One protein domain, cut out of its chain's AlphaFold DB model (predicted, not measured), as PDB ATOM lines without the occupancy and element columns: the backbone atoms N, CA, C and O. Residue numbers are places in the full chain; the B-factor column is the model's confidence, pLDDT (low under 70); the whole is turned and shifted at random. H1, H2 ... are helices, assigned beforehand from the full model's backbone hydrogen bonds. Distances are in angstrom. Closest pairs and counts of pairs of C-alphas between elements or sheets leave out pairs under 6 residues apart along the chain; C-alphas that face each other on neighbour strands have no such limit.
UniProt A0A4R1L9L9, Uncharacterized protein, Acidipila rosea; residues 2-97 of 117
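This is residues 2 to 97 of the 117 residues of an uncharacterized protein of Acidipila rosea (UniProt A0A4R1L9L9). Two helical hairpins, H2 with H3 and H4 with H5, meet crosswise through H2 and H4, and the longest helix, H1, packs on both of these. The printed part has 96 residues, all helix by class, with H1 to H5 in chain order and no named strand. It is compact, with a radius of gyration of the C-alphas of 13.7 A, spanning 43 by 27 by 23 A.

H1, residues 2 to 21, touches H2, residues 32 to 47, with residues 17 to 21 alone; the closest C-alphas, of Arg 20 and Ile 34, are 5.2 A apart. H2 forms a hairpin with H3, residues 53 to 63, at 19 degrees. H4, residues 68 to 86, touches H2 about perpendicular at 82 degrees, with residues 70 to 77 alone; the closest C-alphas, of Ala 44 and Leu 74, are 4.8 A apart. H4 forms a hairpin with H5, residues 90 to 96, at 21 degrees. Every O i to N i+4 pair is within hydrogen-bond range in H1 to H4, 2 of 3 in H5.

H1 begins at C-alpha 2 (143.430, 159.656, 157.425) and spans 29.0 A, H4 27.3 A. H5 ends at C-alpha 96 (158.880, 155.315, 175.204).

The printed part has no cut and no long link. Residues 2 to 4, 92 and 94 to 97 have pLDDT under 70.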
ATOM      1  N   LEU A   2     142.712 159.896 156.152       59.72
ATOM      2  CA  LEU A   2     143.430 159.656 157.425       59.72
ATOM      3  C   LEU A   2     144.963 159.829 157.349       59.72
ATOM      4  O   LEU A   2     145.569 160.382 158.262       59.72
ATOM      5  N   GLN A   3     145.588 159.411 156.246       61.22
ATOM      6  CA  GLN A   3     147.048 159.457 156.078       61.22
ATOM      7  C   GLN A   3     147.596 160.897 156.001       61.22
ATOM      8  O   GLN A   3     148.639 161.196 156.574       61.22
ATOM      9  N   SER A   4     146.849 161.812 155.372       68.12
ATOM     10  CA  SER A   4     147.203 163.235 155.276       68.12
ATOM     11  C   SER A   4     147.082 163.957 156.624       68.12
ATOM     12  O   SER A   4     147.927 164.786 156.943       68.12
ATOM     13  N   SER A   5     146.082 163.597 157.440       81.19
ATOM     14  CA  SER A   5     145.900 164.151 158.793       81.19
ATOM     15  C   SER A   5     147.062 163.779 159.724       81.19
ATOM     16  O   SER A   5     147.573 164.619 160.459       81.19
ATOM     17  N   ARG A   6     147.564 162.540 159.632       81.38
ATOM     18  CA  ARG A   6     148.711 162.092 160.437       81.38
ATOM     19  C   ARG A   6     150.023 162.738 160.042       81.38
ATOM     20  O   ARG A   6     150.796 163.087 160.924       81.38
ATOM     21  N   SER A   7     150.266 162.898 158.741       86.75
ATOM     22  CA  SER A   7     151.456 163.616 158.279       86.75
ATOM     23  C   SER A   7     151.458 165.041 158.827       86.75
ATOM     24  O   SER A   7     152.437 165.446 159.440       86.75
ATOM     25  N   ALA A   8     150.325 165.745 158.715       88.75
ATOM     26  CA  ALA A   8     150.179 167.092 159.255       88.75
ATOM     27  C   ALA A   8     150.383 167.141 160.781       88.75
ATOM     28  O   ALA A   8     151.033 168.054 161.282       88.75
ATOM     29  N   HIS A   9     149.883 166.149 161.528       87.31
ATOM     30  CA  HIS A   9     150.121 166.054 162.973       87.31
ATOM     31  C   HIS A   9     151.608 165.887 163.309       87.31
ATOM     32  O   HIS A   9     152.133 166.619 164.143       87.31
ATOM     33  N   ILE A  10     152.303 164.970 162.628       91.50
ATOM     34  CA  ILE A  10     153.751 164.773 162.802       91.50
ATOM     35  C   ILE A  10     154.505 166.067 162.489       91.50
ATOM     36  O   ILE A  10     155.374 166.463 163.262       91.50
ATOM     37  N   ASP A  11     154.163 166.739 161.390       93.75
ATOM     38  CA  ASP A  11     154.798 167.994 160.992       93.75
ATOM     39  C   ASP A  11     154.599 169.085 162.052       93.75
ATOM     40  O   ASP A  11     155.559 169.757 162.429       93.75
ATOM     41  N   ASN A  12     153.389 169.203 162.605       92.19
ATOM     42  CA  ASN A  12     153.083 170.151 163.677       92.19
ATOM     43  C   ASN A  12     153.895 169.868 164.947       92.19
ATOM     44  O   ASN A  12     154.443 170.793 165.550       92.19
ATOM     45  N   VAL A  13     154.004 168.600 165.348       92.38
ATOM     46  CA  VAL A  13     154.818 168.204 166.502       92.38
ATOM     47  C   VAL A  13     156.284 168.543 166.265       92.38
ATOM     48  O   VAL A  13     156.907 169.193 167.103       92.38
ATOM     49  N   VAL A  14     156.847 168.122 165.130       95.88
ATOM     50  CA  VAL A  14     158.255 168.367 164.790       95.88
ATOM     51  C   VAL A  14     158.550 169.866 164.794       95.88
ATOM     52  O   VAL A  14     159.547 170.293 165.373       95.88
ATOM     53  N   GLN A  15     157.659 170.670 164.211       96.44
ATOM     54  CA  GLN A  15     157.794 172.120 164.187       96.44
ATOM     55  C   GLN A  15     157.722 172.736 165.592       96.44
ATOM     56  O   GLN A  15     158.517 173.621 165.905       96.44
ATOM     57  N   SER A  16     156.822 172.252 166.452       95.31
ATOM     58  CA  SER A  16     156.720 172.692 167.850       95.31
ATOM     59  C   SER A  16     158.001 172.384 168.634       95.31
ATOM     60  O   SER A  16     158.558 173.266 169.293       95.31
ATOM     61  N   ILE A  17     158.536 171.164 168.508       95.56
ATOM     62  CA  ILE A  17     159.793 170.768 169.159       95.56
ATOM     63  C   ILE A  17     160.960 171.611 168.643       95.56
ATOM     64  O   ILE A  17     161.717 172.151 169.450       95.56
ATOM     65  N   ARG A  18     161.065 171.805 167.320       97.81
ATOM     66  CA  ARG A  18     162.073 172.682 166.703       97.81
ATOM     67  C   ARG A  18     162.026 174.083 167.310       97.81
ATOM     68  O   ARG A  18     163.041 174.566 167.807       97.81
ATOM     69  N   GLN A  19     160.848 174.704 167.325       96.75
ATOM     70  CA  GLN A  19     160.658 176.059 167.850       96.75
ATOM     71  C   GLN A  19     161.077 176.180 169.316       96.75
ATOM     72  O   GLN A  19     161.709 177.166 169.683       96.75
ATOM     73  N   ARG A  20     160.757 175.187 170.153       95.62
ATOM     74  CA  ARG A  20     161.125 175.185 171.577       95.62
ATOM     75  C   ARG A  20     162.625 174.963 171.791       95.62
ATOM     76  O   ARG A  20     163.214 175.626 172.641       95.62
ATOM     77  N   VAL A  21     163.259 174.079 171.017       95.94
ATOM     78  CA  VAL A  21     164.716 173.841 171.081       95.94
ATOM     79  C   VAL A  21     165.495 175.097 170.685       95.94
ATOM     80  O   VAL A  21     166.439 175.486 171.385       95.94
ATOM     81  N   GLU A  22     165.074 175.730 169.587       96.62
ATOM     82  CA  GLU A  22     165.705 176.907 168.980       96.62
ATOM     83  C   GLU A  22     165.259 178.232 169.628       96.62
ATOM     84  O   GLU A  22     165.751 179.304 169.271       96.62
ATOM     85  N   ALA A  23     164.354 178.179 170.612       93.38
ATOM     86  CA  ALA A  23     163.849 179.356 171.301       93.38
ATOM     87  C   ALA A  23     164.981 180.163 171.955       93.38
ATOM     88  O   ALA A  23     165.930 179.629 172.546       93.38
ATOM     89  N   SER A  24     164.838 181.488 171.902       89.38
ATOM     90  CA  SER A  24     165.687 182.389 172.678       89.38
ATOM     91  C   SER A  24     165.516 182.102 174.169       89.38
ATOM     92  O   SER A  24     164.410 181.877 174.646       89.38
ATOM     93  N   ARG A  25     166.627 182.113 174.909       87.50
ATOM     94  CA  ARG A  25     166.666 181.780 176.340       87.50
ATOM     95  C   ARG A  25     167.209 182.981 177.093       87.50
ATOM     96  O   ARG A  25     168.269 183.484 176.709       87.50
ATOM     97  N   SER A  26     166.498 183.437 178.117       81.12
ATOM     98  CA  SER A  26     166.901 184.555 178.968       81.12
ATOM     99  C   SER A  26     167.262 184.053 180.366       81.12
ATOM    100  O   SER A  26     166.553 183.263 180.978       81.12
ATOM    101  N   GLY A  27     168.397 184.519 180.885       80.75
ATOM    102  CA  GLY A  27     168.874 184.118 182.205       80.75
ATOM    103  C   GLY A  27     169.526 182.725 182.258       80.75
ATOM    104  O   GLY A  27     169.736 182.077 181.234       80.75
ATOM    105  N   PRO A  28     169.921 182.283 183.466       81.44
ATOM    106  CA  PRO A  28     170.733 181.080 183.664       81.44
ATOM    107  C   PRO A  28     169.925 179.774 183.730       81.44
ATOM    108  O   PRO A  28     170.516 178.698 183.786       81.44
ATOM    109  N   LYS A  29     168.590 179.848 183.780       88.62
ATOM    110  CA  LYS A  29     167.705 178.681 183.883       88.62
ATOM    111  C   LYS A  29     167.095 178.364 182.522       88.62
ATOM    112  O   LYS A  29     166.833 179.265 181.735       88.62
ATOM    113  N   ILE A  30     166.872 177.079 182.265       90.12
ATOM    114  CA  ILE A  30     166.142 176.611 181.085       90.12
ATOM    115  C   ILE A  30     164.677 176.458 181.486       90.12
ATOM    116  O   ILE A  30     164.376 175.806 182.488       90.12
ATOM    117  N   ASP A  31     163.779 177.066 180.715       90.44
ATOM    118  CA  ASP A  31     162.344 176.965 180.964       90.44
ATOM    119  C   ASP A  31     161.847 175.538 180.744       90.44
ATOM    120  O   ASP A  31     162.305 174.832 179.843       90.44
ATOM    121  N   LYS A  32     160.854 175.132 181.541       89.81
ATOM    122  CA  LYS A  32     160.275 173.783 181.490       89.81
ATOM    123  C   LYS A  32     159.906 173.327 180.061       89.81
ATOM    124  O   LYS A  32     160.350 172.243 179.694       89.81
ATOM    125  N   PRO A  33     159.213 174.125 179.220       90.31
ATOM    126  CA  PRO A  33     158.859 173.688 177.864       90.31
ATOM    127  C   PRO A  33     160.070 173.423 176.955       90.31
ATOM    128  O   PRO A  33     159.982 172.631 176.019       90.31
ATOM    129  N   ILE A  34     161.199 174.090 177.214       93.06
ATOM    130  CA  ILE A  34     162.450 173.882 176.477       93.06
ATOM    131  C   ILE A  34     163.122 172.593 176.953       93.06
ATOM    132  O   ILE A  34     163.600 171.826 176.120       93.06
ATOM    133  N   VAL A  35     163.134 172.338 178.268       92.94
ATOM    134  CA  VAL A  35     163.631 171.068 178.831       92.94
ATOM    135  C   VAL A  35     162.856 169.896 178.238       92.94
ATOM    136  O   VAL A  35     163.468 169.003 177.665       92.94
ATOM    137  N   GLU A  36     161.524 169.954 178.258       92.00
ATOM    138  CA  GLU A  36     160.670 168.901 177.696       92.00
ATOM    139  C   GLU A  36     160.949 168.674 176.205       92.00
ATOM    140  O   GLU A  36     161.051 167.536 175.757       92.00
ATOM    141  N   ALA A  37     161.147 169.741 175.421       93.56
ATOM    142  CA  ALA A  37     161.498 169.601 174.011       93.56
ATOM    143  C   ALA A  37     162.868 168.928 173.805       93.56
ATOM    144  O   ALA A  37     163.019 168.102 172.905       93.56
ATOM    145  N   ILE A  38     163.859 169.245 174.642       94.94
ATOM    146  CA  ILE A  38     165.183 168.607 174.614       94.94
ATOM    147  C   ILE A  38     165.094 167.129 175.030       94.94
ATOM    148  O   ILE A  38     165.761 166.290 174.419       94.94
ATOM    149  N   ASP A  39     164.252 166.790 176.006       93.81
ATOM    150  CA  ASP A  39     164.013 165.406 176.431       93.81
ATOM    151  C   ASP A  39     163.390 164.577 175.301       93.81
ATOM    152  O   ASP A  39     163.810 163.451 175.046       93.81
ATOM    153  N   VAL A  40     162.464 165.159 174.534       93.31
ATOM    154  CA  VAL A  40     161.900 164.514 173.336       93.31
ATOM    155  C   VAL A  40     162.974 164.227 172.286       93.31
ATOM    156  O   VAL A  40     162.988 163.141 171.702       93.31
ATOM    157  N   VAL A  41     163.903 165.162 172.062       95.50
ATOM    158  CA  VAL A  41     165.055 164.928 171.177       95.50
ATOM    159  C   VAL A  41     165.922 163.785 171.703       95.50
ATOM    160  O   VAL A  41     166.316 162.910 170.930       95.50
ATOM    161  N   HIS A  42     166.195 163.755 173.008       95.12
ATOM    162  CA  HIS A  42     166.955 162.675 173.632       95.12
ATOM    163  C   HIS A  42     166.281 161.310 173.433       95.12
ATOM    164  O   HIS A  42     166.933 160.371 172.972       95.12
ATOM    165  N   HIS A  43     164.978 161.210 173.703       92.94
ATOM    166  CA  HIS A  43     164.219 159.974 173.524       92.94
ATOM    167  C   HIS A  43     164.191 159.516 172.069       92.94
ATOM    168  O   HIS A  43     164.439 158.344 171.807       92.94
ATOM    169  N   ALA A  44     164.005 160.424 171.110       94.31
ATOM    170  CA  ALA A  44     164.057 160.086 169.689       94.31
ATOM    171  C   ALA A  44     165.414 159.485 169.274       94.31
ATOM    172  O   ALA A  44     165.482 158.481 168.556       94.31
ATOM    173  N   LEU A  45     166.513 160.078 169.745       96.00
ATOM    174  CA  LEU A  45     167.868 159.600 169.459       96.00
ATOM    175  C   LEU A  45     168.164 158.259 170.144       96.00
ATOM    176  O   LEU A  45     168.801 157.394 169.541       96.00
ATOM    177  N   ALA A  46     167.687 158.069 171.376       93.38
ATOM    178  CA  ALA A  46     167.816 156.812 172.110       93.38
ATOM    179  C   ALA A  46     166.992 155.690 171.456       93.38
ATOM    180  O   ALA A  46     167.518 154.605 171.206       93.38
ATOM    181  N   PHE A  47     165.737 155.978 171.101       91.88
ATOM    182  CA  PHE A  47     164.819 155.067 170.418       91.88
ATOM    183  C   PHE A  47     165.416 154.544 169.107       91.88
ATOM    184  O   PHE A  47     165.432 153.342 168.851       91.88
ATOM    185  N   THR A  48     165.989 155.441 168.303       94.50
ATOM    186  CA  THR A  48     166.637 155.085 167.030       94.50
ATOM    187  C   THR A  48     168.057 154.541 167.182       94.50
ATOM    188  O   THR A  48     168.670 154.164 166.184       94.50
ATOM    189  N   ARG A  49     168.594 154.479 168.412       94.00
ATOM    190  CA  ARG A  49     169.982 154.084 168.711       94.00
ATOM    191  C   ARG A  49     170.999 154.864 167.869       94.00
ATOM    192  O   ARG A  49     171.957 154.299 167.340       94.00
ATOM    193  N   HIS A  50     170.771 156.167 167.709       95.94
ATOM    194  CA  HIS A  50     171.545 156.997 166.794       95.94
ATOM    195  C   HIS A  50     173.027 157.071 167.210       95.94
ATOM    196  O   HIS A  50     173.353 157.471 168.327       95.94
ATOM    197  N   ALA A  51     173.953 156.764 166.293       95.19
ATOM    198  CA  ALA A  51     175.389 156.656 166.594       95.19
ATOM    199  C   ALA A  51     176.012 157.945 167.172       95.19
ATOM    200  O   ALA A  51     176.952 157.894 167.959       95.19
ATOM    201  N   ARG A  52     175.467 159.111 166.799       96.56
ATOM    202  CA  ARG A  52     175.892 160.443 167.278       96.56
ATOM    203  C   ARG A  52     174.922 161.073 168.287       96.56
ATOM    204  O   ARG A  52     174.873 162.292 168.401       96.56
ATOM    205  N   ALA A  53     174.121 160.267 168.993       95.44
ATOM    206  CA  ALA A  53     173.058 160.754 169.882       95.44
ATOM    207  C   ALA A  53     173.532 161.839 170.866       95.44
ATOM    208  O   ALA A  53     172.926 162.903 170.944       95.44
ATOM    209  N   LEU A  54     174.652 161.616 171.563       96.25
ATOM    210  CA  LEU A  54     175.169 162.578 172.545       96.25
ATOM    211  C   LEU A  54     175.594 163.911 171.922       96.25
ATOM    212  O   LEU A  54     175.413 164.956 172.539       96.25
ATOM    213  N   GLU A  55     176.174 163.886 170.725       97.94
ATOM    214  CA  GLU A  55     176.596 165.101 170.024       97.94
ATOM    215  C   GLU A  55     175.383 165.931 169.604       97.94
ATOM    216  O   GLU A  55     175.314 167.127 169.877       97.94
ATOM    217  N   ILE A  56     174.390 165.274 169.008       97.88
ATOM    218  CA  ILE A  56     173.171 165.931 168.536       97.88
ATOM    219  C   ILE A  56     172.351 166.471 169.711       97.88
ATOM    220  O   ILE A  56     171.865 167.600 169.670       97.88
ATOM    221  N   TRP A  57     172.238 165.698 170.791       97.19
ATOM    222  CA  TRP A  57     171.565 166.148 172.003       97.19
ATOM    223  C   TRP A  57     172.267 167.361 172.632       97.19
ATOM    224  O   TRP A  57     171.604 168.322 173.020       97.19
ATOM    225  N   ARG A  58     173.609 167.383 172.664       97.12
ATOM    226  CA  ARG A  58     174.379 168.557 173.118       97.12
ATOM    227  C   ARG A  58     174.151 169.779 172.235       97.12
ATOM    228  O   ARG A  58     174.061 170.879 172.772       97.12
ATOM    229  N   ALA A  59     174.005 169.609 170.922       96.88
ATOM    230  CA  ALA A  59     173.657 170.713 170.032       96.88
ATOM    231  C   ALA A  59     172.270 171.301 170.368       96.88
ATOM    232  O   ALA A  59     172.115 172.520 170.460       96.88
ATOM    233  N   ALA A  60     171.276 170.460 170.663       96.38
ATOM    234  CA  ALA A  60     169.969 170.933 171.128       96.38
ATOM    235  C   ALA A  60     170.065 171.653 172.491       96.38
ATOM    236  O   ALA A  60     169.496 172.736 172.688       96.38
ATOM    237  N   LEU A  61     170.833 171.089 173.428       94.81
ATOM    238  CA  LEU A  61     170.966 171.617 174.783       94.81
ATOM    239  C   LEU A  61     171.780 172.915 174.853       94.81
ATOM    240  O   LEU A  61     171.341 173.861 175.499       94.81
ATOM    241  N   TRP A  62     172.951 172.984 174.228       93.38
ATOM    242  CA  TRP A  62     173.886 174.106 174.381       93.38
ATOM    243  C   TRP A  62     173.847 175.076 173.209       93.38
ATOM    244  O   TRP A  62     173.814 176.287 173.417       93.38
ATOM    245  N   GLU A  63     173.809 174.553 171.986       94.94
ATOM    246  CA  GLU A  63     173.853 175.369 170.765       94.94
ATOM    247  C   GLU A  63     172.473 175.885 170.353       94.94
ATOM    248  O   GLU A  63     172.383 176.725 169.461       94.94
ATOM    249  N   LYS A  64     171.399 175.416 171.009       95.38
ATOM    250  CA  LYS A  64     170.007 175.754 170.668       95.38
ATOM    251  C   LYS A  64     169.687 175.398 169.213       95.38
ATOM    252  O   LYS A  64     168.989 176.136 168.528       95.38
ATOM    253  N   ARG A  65     170.249 174.289 168.729       96.94
ATOM    254  CA  ARG A  65     170.165 173.870 167.329       96.94
ATOM    255  C   ARG A  65     169.393 172.568 167.215       96.94
ATOM    256  O   ARG A  65     169.791 171.565 167.807       96.94
ATOM    257  N   PHE A  66     168.327 172.563 166.417       97.69
ATOM    258  CA  PHE A  66     167.616 171.332 166.096       97.69
ATOM    259  C   PHE A  66     168.215 170.687 164.840       97.69
ATOM    260  O   PHE A  66     167.940 171.082 163.703       97.69
ATOM    261  N   ASP A  67     169.107 169.722 165.074       98.06
ATOM    262  CA  ASP A  67     169.856 169.032 164.025       98.06
ATOM    263  C   ASP A  67     168.927 168.237 163.082       98.06
ATOM    264  O   ASP A  67     168.001 167.574 163.556       98.06
ATOM    265  N   PRO A  68     169.174 168.225 161.757       97.81
ATOM    266  CA  PRO A  68     168.375 167.435 160.818       97.81
ATOM    267  C   PRO A  68     168.285 165.943 161.169       97.81
ATOM    268  O   PRO A  68     167.261 165.313 160.917       97.81
ATOM    269  N   GLN A  69     169.324 165.364 161.779       98.00
ATOM    270  CA  GLN A  69     169.286 163.965 162.214       98.00
ATOM    271  C   GLN A  69     168.370 163.758 163.428       98.00
ATOM    272  O   GLN A  69     167.720 162.717 163.528       98.00
ATOM    273  N   ALA A  70     168.252 164.753 164.318       97.50
ATOM    274  CA  ALA A  70     167.253 164.727 165.385       97.50
ATOM    275  C   ALA A  70     165.832 164.793 164.820       97.50
ATOM    276  O   ALA A  70     164.959 164.074 165.298       97.50
ATOM    277  N   GLU A  71     165.599 165.601 163.780       98.06
ATOM    278  CA  GLU A  71     164.300 165.638 163.101       98.06
ATOM    279  C   GLU A  71     163.934 164.275 162.506       98.06
ATOM    280  O   GLU A  71     162.823 163.789 162.722       98.06
ATOM    281  N   ILE A  72     164.863 163.635 161.793       97.81
ATOM    282  CA  ILE A  72     164.635 162.308 161.210       97.81
ATOM    283  C   ILE A  72     164.323 161.290 162.314       97.81
ATOM    284  O   ILE A  72     163.332 160.566 162.213       97.81
ATOM    285  N   ALA A  73     165.122 161.266 163.384       96.88
ATOM    286  CA  ALA A  73     164.906 160.363 164.509       96.88
ATOM    287  C   ALA A  73     163.540 160.589 165.177       96.88
ATOM    288  O   ALA A  73     162.821 159.629 165.463       96.88
ATOM    289  N   LEU A  74     163.152 161.854 165.369       95.81
ATOM    290  CA  LEU A  74     161.861 162.223 165.940       95.81
ATOM    291  C   LEU A  74     160.717 161.751 165.044       95.81
ATOM    292  O   LEU A  74     159.798 161.099 165.527       95.81
ATOM    293  N   ARG A  75     160.789 161.996 163.734       96.44
ATOM    294  CA  ARG A  75     159.773 161.528 162.779       96.44
ATOM    295  C   ARG A  75     159.620 160.008 162.803       96.44
ATOM    296  O   ARG A  75     158.493 159.523 162.839       96.44
ATOM    297  N   VAL A  76     160.726 159.262 162.828       95.44
ATOM    298  CA  VAL A  76     160.708 157.791 162.925       95.44
ATOM    299  C   VAL A  76     160.010 157.335 164.206       95.44
ATOM    300  O   VAL A  76     159.118 156.488 164.144       95.44
ATOM    301  N   MET A  77     160.365 157.930 165.347       93.81
ATOM    302  CA  MET A  77     159.719 157.631 166.625       93.81
ATOM    303  C   MET A  77     158.215 157.939 166.575       93.81
ATOM    304  O   MET A  77     157.407 157.093 166.937       93.81
ATOM    305  N   LEU A  78     157.805 159.099 166.053       92.06
ATOM    306  CA  LEU A  78     156.392 159.489 165.974       92.06
ATOM    307  C   LEU A  78     155.562 158.577 165.067       92.06
ATOM    308  O   LEU A  78     154.441 158.217 165.425       92.06
ATOM    309  N   VAL A  79     156.104 158.171 163.916       92.56
ATOM    310  CA  VAL A  79     155.445 157.196 163.032       92.56
ATOM    311  C   VAL A  79     155.228 155.873 163.766       92.56
ATOM    312  O   VAL A  79     154.136 155.309 163.690       92.56
ATOM    313  N   TYR A  80     156.239 155.401 164.501       90.56
ATOM    314  CA  TYR A  80     156.133 154.180 165.294       90.56
ATOM    315  C   TYR A  80     155.061 154.300 166.385       90.56
ATOM    316  O   TYR A  80     154.191 153.433 166.479       90.56
ATOM    317  N   LEU A  81     155.080 155.386 167.165       88.00
ATOM    318  CA  LEU A  81     154.136 155.602 168.263       88.00
ATOM    319  C   LEU A  81     152.693 155.695 167.763       88.00
ATOM    320  O   LEU A  81     151.818 155.038 168.314       88.00
ATOM    321  N   LEU A  82     152.432 156.434 166.682       86.62
ATOM    322  CA  LEU A  82     151.085 156.522 166.108       86.62
ATOM    323  C   LEU A  82     150.589 155.164 165.595       86.62
ATOM    324  O   LEU A  82     149.420 154.832 165.769       86.62
ATOM    325  N   ALA A  83     151.472 154.359 164.999       87.50
ATOM    326  CA  ALA A  83     151.118 153.007 164.584       87.50
ATOM    327  C   ALA A  83     150.846 152.081 165.783       87.50
ATOM    328  O   ALA A  83     150.008 151.192 165.672       87.50
ATOM    329  N   ALA A  84     151.545 152.256 166.908       85.44
ATOM    330  CA  ALA A  84     151.291 151.511 168.143       85.44
ATOM    331  C   ALA A  84     149.948 151.907 168.782       85.44
ATOM    332  O   ALA A  84     149.172 151.032 169.163       85.44
ATOM    333  N   VAL A  85     149.618 153.205 168.793       84.62
ATOM    334  CA  VAL A  85     148.304 153.707 169.235       84.62
ATOM    335  C   VAL A  85     147.168 153.070 168.435       84.62
ATOM    336  O   VAL A  85     146.194 152.618 169.026       84.62
ATOM    337  N   ASP A  86     147.307 152.951 167.113       85.00
ATOM    338  CA  ASP A  86     146.289 152.294 166.278       85.00
ATOM    339  C   ASP A  86     146.064 150.821 166.613       85.00
ATOM    340  O   ASP A  86     144.975 150.294 166.388       85.00
ATOM    341  N   ARG A  87     147.104 150.143 167.108       87.62
ATOM    342  CA  ARG A  87     147.026 148.747 167.551       87.62
ATOM    343  C   ARG A  87     146.485 148.614 168.977       87.62
ATOM    344  O   ARG A  87     146.270 147.494 169.426       87.62
ATOM    345  N   GLY A  88     146.250 149.728 169.675       84.69
ATOM    346  CA  GLY A  88     145.822 149.750 171.074       84.69
ATOM    347  C   GLY A  88     146.959 149.546 172.081       84.69
ATOM    348  O   GLY A  88     146.693 149.307 173.253       84.69
ATOM    349  N   GLU A  89     148.222 149.660 171.661       84.38
ATOM    350  CA  GLU A  89     149.415 149.425 172.494       84.38
ATOM    351  C   GLU A  89     149.816 150.686 173.289       84.38
ATOM    352  O   GLU A  89     150.948 151.162 173.217       84.38
ATOM    353  N   ILE A  90     148.871 151.274 174.027       75.19
ATOM    354  CA  ILE A  90     149.062 152.573 174.701       75.19
ATOM    355  C   ILE A  90     150.118 152.505 175.816       75.19
ATOM    356  O   ILE A  90     150.871 153.456 176.016       75.19
ATOM    357  N   GLU A  91     150.225 151.370 176.505       71.94
ATOM    358  CA  GLU A  91     151.206 151.149 177.577       71.94
ATOM    359  C   GLU A  91     152.645 151.207 177.037       71.94
ATOM    360  O   GLU A  91     153.473 151.952 177.560       71.94
ATOM    361  N   ALA A  92     152.907 150.542 175.907       67.81
ATOM    362  CA  ALA A  92     154.207 150.572 175.232       67.81
ATOM    363  C   ALA A  92     154.568 151.971 174.693       67.81
ATOM    364  O   ALA A  92     155.741 152.313 174.568       67.81
ATOM    365  N   VAL A  93     153.568 152.797 174.370       70.94
ATOM    366  CA  VAL A  93     153.766 154.196 173.961       70.94
ATOM    367  C   VAL A  93     154.192 155.066 175.147       70.94
ATOM    368  O   VAL A  93     155.088 155.898 174.984       70.94
ATOM    369  N   SER A  94     153.598 154.863 176.330       67.94
ATOM    370  CA  SER A  94     153.976 155.598 177.550       67.94
ATOM    371  C   SER A  94     155.417 155.295 177.958       67.94
ATOM    372  O   SER A  94     156.179 156.220 178.220       67.94
ATOM    373  N   GLU A  95     155.835 154.026 177.893       67.81
ATOM    374  CA  GLU A  95     157.209 153.609 178.225       67.81
ATOM    375  C   GLU A  95     158.284 154.282 177.357       67.81
ATOM    376  O   GLU A  95     159.426 154.441 177.788       67.81
ATOM    377  N   ILE A  96     157.937 154.680 176.128       66.38
ATOM    378  CA  ILE A  96     158.880 155.315 175.204       66.38
ATOM    379  C   ILE A  96     159.028 156.806 175.504       66.38
ATOM    380  O   ILE A  96     160.133 157.337 175.369       66.38
ATOM    381  N   CYS A  97     157.945 157.507 175.868       62.50
ATOM    382  CA  CYS A  97     158.051 158.933 176.152       62.50
ATOM    383  C   CYS A  97     156.866 159.526 176.934       62.50
ATOM    384  O   CYS A  97     155.956 160.124 176.352       62.50
TER     385      CYS A  97